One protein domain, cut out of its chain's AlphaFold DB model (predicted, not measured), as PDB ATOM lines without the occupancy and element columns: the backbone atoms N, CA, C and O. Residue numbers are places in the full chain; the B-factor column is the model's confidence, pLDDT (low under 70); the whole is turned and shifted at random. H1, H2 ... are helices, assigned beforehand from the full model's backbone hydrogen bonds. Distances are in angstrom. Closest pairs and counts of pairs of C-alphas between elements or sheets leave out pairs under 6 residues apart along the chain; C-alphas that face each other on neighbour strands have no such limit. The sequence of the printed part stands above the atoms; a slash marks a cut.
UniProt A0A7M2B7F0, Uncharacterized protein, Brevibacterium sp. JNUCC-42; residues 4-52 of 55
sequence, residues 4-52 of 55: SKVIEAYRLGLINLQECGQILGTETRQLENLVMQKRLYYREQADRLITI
ATOM      1  N   SER A   4      55.440 -25.953   6.649       93.88
ATOM      2  CA  SER A   4      55.385 -25.205   7.906       93.88
ATOM      3  C   SER A   4      55.090 -23.725   7.660       93.88
ATOM      4  O   SER A   4      54.287 -23.124   8.365       93.88
ATOM      5  N   LYS A   5      55.666 -23.150   6.596       96.00
ATOM      6  CA  LYS A   5      55.436 -21.748   6.215       96.00
ATOM      7  C   LYS A   5      54.023 -21.509   5.685       96.00
ATOM      8  O   LYS A   5      53.467 -20.440   5.899       96.00
ATOM      9  N   VAL A   6      53.439 -22.500   5.014       94.56
ATOM     10  CA  VAL A   6      52.061 -22.419   4.499       94.56
ATOM     11  C   VAL A   6      51.048 -22.485   5.640       94.56
ATOM     12  O   VAL A   6      50.123 -21.681   5.685       94.56
ATOM     13  N   ILE A   7      51.262 -23.398   6.594       94.69
ATOM     14  CA  ILE A   7      50.437 -23.506   7.805       94.69
ATOM     15  C   ILE A   7      50.498 -22.199   8.605       94.69
ATOM     16  O   ILE A   7      49.463 -21.708   9.047       94.69
ATOM     17  N   GLU A   8      51.686 -21.613   8.763       97.69
ATOM     18  CA  GLU A   8      51.841 -20.352   9.492       97.69
ATOM     19  C   GLU A   8      51.128 -19.190   8.790       97.69
ATOM     20  O   GLU A   8      50.406 -18.432   9.432       97.69
ATOM     21  N   ALA A   9      51.229 -19.094   7.461       96.81
ATOM     22  CA  ALA A   9      50.497 -18.092   6.689       96.81
ATOM     23  C   ALA A   9      48.969 -18.223   6.849       96.81
ATOM     24  O   ALA A   9      48.283 -17.210   6.978       96.81
ATOM     25  N   TYR A  10      48.442 -19.454   6.901       96.25
ATOM     26  CA  TYR A  10      47.027 -19.703   7.196       96.25
ATOM     27  C   TYR A  10      46.651 -19.255   8.617       96.25
ATOM     28  O   TYR A  10      45.647 -18.570   8.804       96.25
ATOM     29  N   ARG A  11      47.475 -19.574   9.627       96.06
ATOM     30  CA  ARG A  11      47.235 -19.164  11.027       96.06
ATOM     31  C   ARG A  11      47.257 -17.648  11.213       96.06
ATOM     32  O   ARG A  11      46.507 -17.134  12.035       96.06
ATOM     33  N   LEU A  12      48.097 -16.954  10.451       97.94
ATOM     34  CA  LEU A  12      48.188 -15.494  10.438       97.94
ATOM     35  C   LEU A  12      47.074 -14.824   9.613       97.94
ATOM     36  O   LEU A  12      47.005 -13.598   9.582       97.94
ATOM     37  N   GLY A  13      46.214 -15.596   8.938       95.81
ATOM     38  CA  GLY A  13      45.133 -15.072   8.098       95.81
ATOM     39  C   GLY A  13      45.604 -14.461   6.776       95.81
ATOM     40  O   GLY A  13      44.844 -13.743   6.134       95.81
ATOM     41  N   LEU A  14      46.847 -14.730   6.364       97.44
ATOM     42  CA  LEU A  14      47.418 -14.234   5.106       97.44
ATOM     43  C   LEU A  14      46.881 -14.986   3.884       97.44
ATOM     44  O   LEU A  14      46.886 -14.446   2.783       97.44
ATOM     45  N   ILE A  15      46.455 -16.233   4.087       95.06
ATOM     46  CA  ILE A  15      45.806 -17.087   3.091       95.06
ATOM     47  C   ILE A  15      44.634 -17.819   3.744       95.06
ATOM     48  O   ILE A  15      44.636 -18.075   4.951       95.06
ATOM     49  N   ASN A  16      43.646 -18.201   2.946       93.62
ATOM     50  CA  ASN A  16      42.512 -19.002   3.387       93.62
ATOM     51  C   ASN A  16      42.796 -20.517   3.281       93.62
ATOM     52  O   ASN A  16      43.835 -20.958   2.784       93.62
ATOM     53  N   LEU A  17      41.862 -21.340   3.771       88.00
ATOM     54  CA  LEU A  17      42.017 -22.799   3.809       88.00
ATOM     55  C   LEU A  17      42.141 -23.426   2.408       88.00
ATOM     56  O   LEU A  17      42.905 -24.372   2.231       88.00
ATOM     57  N   GLN A  18      41.444 -22.874   1.412       87.62
ATOM     58  CA  GLN A  18      41.499 -23.344   0.027       87.62
ATOM     59  C   GLN A  18      42.872 -23.052  -0.596       87.62
ATOM     60  O   GLN A  18      43.487 -23.934  -1.193       87.62
ATOM     61  N   GLU A  19      43.386 -21.835  -0.413       91.00
ATOM     62  CA  GLU A  19      44.733 -21.437  -0.843       91.00
ATOM     63  C   GLU A  19      45.803 -22.293  -0.145       91.00
ATOM     64  O   GLU A  19      46.741 -22.772  -0.784       91.00
ATOM     65  N   CYS A  20      45.626 -22.577   1.151       92.00
ATOM     66  CA  CYS A  20      46.481 -23.486   1.915       92.00
ATOM     67  C   CYS A  20      46.489 -24.902   1.307       92.00
ATOM     68  O   CYS A  20      47.561 -25.449   1.029       92.00
ATOM     69  N   GLY A  21      45.315 -25.471   1.011       87.12
ATOM     70  CA  GLY A  21      45.168 -26.785   0.375       87.12
ATOM     71  C   GLY A  21      45.778 -26.859  -1.030       87.12
ATOM     72  O   GLY A  21      46.412 -27.860  -1.384       87.12
ATOM     73  N   GLN A  22      45.664 -25.781  -1.811       86.25
ATOM     74  CA  GLN A  22      46.277 -25.659  -3.134       86.25
ATOM     75  C   GLN A  22      47.806 -25.632  -3.060       86.25
ATOM     76  O   GLN A  22      48.469 -26.395  -3.764       86.25
ATOM     77  N   ILE A  23      48.377 -24.805  -2.178       90.19
ATOM     78  CA  ILE A  23      49.834 -24.702  -2.006       90.19
ATOM     79  C   ILE A  23      50.415 -26.014  -1.452       90.19
ATOM     80  O   ILE A  23      51.511 -26.424  -1.845       90.19
ATOM     81  N   LEU A  24      49.687 -26.693  -0.558       88.06
ATOM     82  CA  LEU A  24      50.072 -27.996  -0.004       88.06
ATOM     83  C   LEU A  24      49.830 -29.167  -0.971       88.06
ATOM     84  O   LEU A  24      50.248 -30.287  -0.674       88.06
ATOM     85  N   GLY A  25      49.172 -28.929  -2.111       79.62
ATOM     86  CA  GLY A  25      48.863 -29.946  -3.116       79.62
ATOM     87  C   GLY A  25      47.912 -31.040  -2.620       79.62
ATOM     88  O   GLY A  25      47.951 -32.151  -3.144       79.62
ATOM     89  N   THR A  26      47.105 -30.752  -1.594       69.38
ATOM     90  CA  THR A  26      46.270 -31.746  -0.895       69.38
ATOM     91  C   THR A  26      44.858 -31.872  -1.460       69.38
ATOM     92  O   THR A  26      44.256 -32.927  -1.299       69.38
ATOM     93  N   GLU A  27      44.352 -30.871  -2.187       64.81
ATOM     94  CA  GLU A  27      42.939 -30.850  -2.607       64.81
ATOM     95  C   GLU A  27      42.731 -30.708  -4.121       64.81
ATOM     96  O   GLU A  27      41.797 -31.279  -4.683       64.81
ATOM     97  N   THR A  28      43.630 -30.017  -4.827       61.00
ATOM     98  CA  THR A  28      43.354 -29.576  -6.202       61.00
ATOM     99  C   THR A  28      43.325 -30.721  -7.205       61.00
ATOM    100  O   THR A  28      42.355 -30.850  -7.937       61.00
ATOM    101  N   ARG A  29      44.315 -31.624  -7.202       60.88
ATOM    102  CA  ARG A  29      44.375 -32.698  -8.213       60.88
ATOM    103  C   ARG A  29      43.226 -33.699  -8.114       60.88
ATOM    104  O   ARG A  29      42.739 -34.172  -9.134       60.88
ATOM    105  N   GLN A  30      42.806 -34.058  -6.903       63.25
ATOM    106  CA  GLN A  30      41.722 -35.029  -6.723       63.25
ATOM    107  C   GLN A  30      40.371 -34.410  -7.080       63.25
ATOM    108  O   GLN A  30      39.568 -35.049  -7.758       63.25
ATOM    109  N   LEU A  31      40.151 -33.150  -6.697       65.06
ATOM    110  CA  LEU A  31      38.940 -32.416  -7.042       65.06
ATOM    111  C   LEU A  31      38.871 -32.099  -8.544       65.06
ATOM    112  O   LEU A  31      37.823 -32.288  -9.151       65.06
ATOM    113  N   GLU A  32      39.981 -31.697  -9.168       66.31
ATOM    114  CA  GLU A  32      40.093 -31.501 -10.621       66.31
ATOM    115  C   GLU A  32      39.793 -32.791 -11.384       66.31
ATOM    116  O   GLU A  32      39.017 -32.769 -12.340       66.31
ATOM    117  N   ASN A  33      40.337 -33.923 -10.930       67.75
ATOM    118  CA  ASN A  33      40.054 -35.228 -11.521       67.75
ATOM    119  C   ASN A  33      38.575 -35.606 -11.376       67.75
ATOM    120  O   ASN A  33      37.967 -36.037 -12.353       67.75
ATOM    121  N   LEU A  34      37.968 -35.399 -10.204       69.25
ATOM    122  CA  LEU A  34      36.542 -35.656  -9.979       69.25
ATOM    123  C   LEU A  34      35.649 -34.752 -10.841       69.25
ATOM    124  O   LEU A  34      34.681 -35.224 -11.436       69.25
ATOM    125  N   VAL A  35      35.978 -33.463 -10.959       73.62
ATOM    126  CA  VAL A  35      35.244 -32.509 -11.803       73.62
ATOM    127  C   VAL A  35      35.400 -32.858 -13.285       73.62
ATOM    128  O   VAL A  35      34.408 -32.843 -14.015       73.62
ATOM    129  N   MET A  36      36.603 -33.228 -13.736       70.75
ATOM    130  CA  MET A  36      36.824 -33.703 -15.105       70.75
ATOM    131  C   MET A  36      36.056 -34.991 -15.391       70.75
ATOM    132  O   MET A  36      35.366 -35.058 -16.405       70.75
ATOM    133  N   GLN A  37      36.106 -35.978 -14.495       68.75
ATOM    134  CA  GLN A  37      35.348 -37.225 -14.631       68.75
ATOM    135  C   GLN A  37      33.847 -36.955 -14.734       68.75
ATOM    136  O   GLN A  37      33.178 -37.488 -15.618       68.75
ATOM    137  N   LYS A  38      33.315 -36.059 -13.895       67.44
ATOM    138  CA  LYS A  38      31.900 -35.680 -13.941       67.44
ATOM    139  C   LYS A  38      31.543 -34.955 -15.244       67.44
ATOM    140  O   LYS A  38      30.479 -35.189 -15.810       67.44
ATOM    141  N   ARG A  39      32.434 -34.099 -15.754       70.81
ATOM    142  CA  ARG A  39      32.251 -33.389 -17.032       70.81
ATOM    143  C   ARG A  39      32.249 -34.341 -18.228       70.81
ATOM    144  O   ARG A  39      31.432 -34.165 -19.126       70.81
ATOM    145  N   LEU A  40      33.140 -35.334 -18.231       69.75
ATOM    146  CA  LEU A  40      33.191 -36.376 -19.259       69.75
ATOM    147  C   LEU A  40      31.923 -37.233 -19.227       69.75
ATOM    148  O   LEU A  40      31.304 -37.424 -20.266       69.75
ATOM    149  N   TYR A  41      31.467 -37.621 -18.033       70.19
ATOM    150  CA  TYR A  41      30.217 -38.359 -17.853       70.19
ATOM    151  C   TYR A  41      29.001 -37.622 -18.439       70.19
ATOM    152  O   TYR A  41      28.218 -38.209 -19.181       70.19
ATOM    153  N   TYR A  42      28.848 -36.320 -18.170       67.44
ATOM    154  CA  TYR A  42      27.741 -35.551 -18.750       67.44
ATOM    155  C   TYR A  42      27.880 -35.331 -20.262       67.44
ATOM    156  O   TYR A  42      26.861 -35.274 -20.947       67.44
ATOM    157  N   ARG A  43      29.105 -35.240 -20.798       64.31
ATOM    158  CA  ARG A  43      29.334 -35.181 -22.251       64.31
ATOM    159  C   ARG A  43      28.929 -36.478 -22.944       64.31
ATOM    160  O   ARG A  43      28.160 -36.428 -23.889       64.31
ATOM    161  N   GLU A  44      29.361 -37.626 -22.429       64.38
ATOM    162  CA  GLU A  44      28.984 -38.934 -22.982       64.38
ATOM    163  C   GLU A  44      27.473 -39.198 -22.900       64.38
ATOM    164  O   GLU A  44      26.906 -39.900 -23.736       64.38
ATOM    165  N   GLN A  45      26.804 -38.660 -21.879       61.09
ATOM    166  CA  GLN A  45      25.346 -38.720 -21.754       61.09
ATOM    167  C   GLN A  45      24.647 -37.795 -22.764       61.09
ATOM    168  O   GLN A  45      23.646 -38.194 -23.353       61.09
ATOM    169  N   ALA A  46      25.175 -36.589 -22.992       61.12
ATOM    170  CA  ALA A  46      24.647 -35.663 -23.994       61.12
ATOM    171  C   ALA A  46      24.830 -36.196 -25.428       61.12
ATOM    172  O   ALA A  46      23.897 -36.126 -26.223       61.12
ATOM    173  N   ASP A  47      25.978 -36.807 -25.730       60.81
ATOM    174  CA  ASP A  47      26.249 -37.418 -27.037       60.81
ATOM    175  C   ASP A  47      25.329 -38.623 -27.305       60.81
ATOM    176  O   ASP A  47      24.854 -38.806 -28.426       60.81
ATOM    177  N   ARG A  48      24.992 -39.407 -26.268       58.12
ATOM    178  CA  ARG A  48      23.995 -40.489 -26.368       58.12
ATOM    179  C   ARG A  48      22.569 -39.989 -26.590       58.12
ATOM    180  O   ARG A  48      21.796 -40.670 -27.260       58.12
ATOM    181  N   LEU A  49      22.213 -38.825 -26.047       56.50
ATOM    182  CA  LEU A  49      20.892 -38.230 -26.254       56.50
ATOM    183  C   LEU A  49      20.717 -37.756 -27.707       56.50
ATOM    184  O   LEU A  49      19.678 -38.008 -28.305       56.50
ATOM    185  N   ILE A  50      21.767 -37.186 -28.310       57.06
ATOM    186  CA  ILE A  50      21.757 -36.727 -29.711       57.06
ATOM    187  C   ILE A  50      21.578 -37.896 -30.697       57.06
ATOM    188  O   ILE A  50      20.927 -37.739 -31.725       57.06
ATOM    189  N   THR A  51      22.101 -39.089 -30.392       53.62
ATOM    190  CA  THR A  51      21.930 -40.269 -31.264       53.62
ATOM    191  C   THR A  51      20.511 -40.847 -31.301       53.62
ATOM    192  O   THR A  51      20.228 -41.648 -32.188       53.62
ATOM    193  N   ILE A  52      19.622 -40.471 -30.374       53.47
ATOM    194  CA  ILE A  52      18.239 -40.983 -30.324       53.47
ATOM    195  C   ILE A  52      17.283 -40.103 -31.153       53.47
ATOM    196  O   ILE A  52      16.313 -40.620 -31.693       53.47
TER     197      ILE A  52
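This is residues 4 to 52 of the 55 residues of an uncharacterized protein of Brevibacterium sp. JNUCC-42 (UniProt A0A7M2B7F0). Two short helices, H1 and H2, form a small helical hairpin as a head at one end, and one long helix, H3, sticks out from it as an arm that makes most of the length. Residues 29 to 52, of which 29 to 50 belong to H3, stand free of the head. The printed part has 49 residues with three named helices, in the order H1, H2, H3, and no named strand; its class is all helix. The whole is extended, with a radius of gyration of the C-alphas of 17.8 A, and the C-alphas span 57 by 14 by 8 A.

H1, residues 4 to 11, touches H2, residues 17 to 23, and their closest C-alphas, those of Val 6 and Cys 20, are 6.2 A apart. The two form a hairpin: they run opposite ways at a shallow tilt of 21 degrees. H3, residues 28 to 50, is close to H2 but not clearly touching; the closest C-alphas, those of Gln 22 and Thr 28, are 5.8 A apart. The lines of H2 and H3 are about perpendicular, at 85 degrees. H1 and H3 are apart. In H1, H2 and H3 every O i to N i+4 pair is within hydrogen-bond range.

H1 begins at C-alpha 4, at (55.385, -25.205, 7.906), and is 10.6 A long from first to last C-alpha. H2 begins at C-alpha 17, at (42.017, -22.799, 3.809), and measures 9.9 A. H3 measures 32.7 A and ends at C-alpha 50, at (21.757, -36.727, -29.711).

The C-alphas of Leu 12 and Ile 52, the two farthest apart, are 56.6 A apart. The printed part has no cut, and both links, H1 to H2 and H2 to H3, are tight. The mean pLDDT of the printed part is 77.0; residues 26 to 34, 37 to 38, 40 and 42 to 52 are under 70.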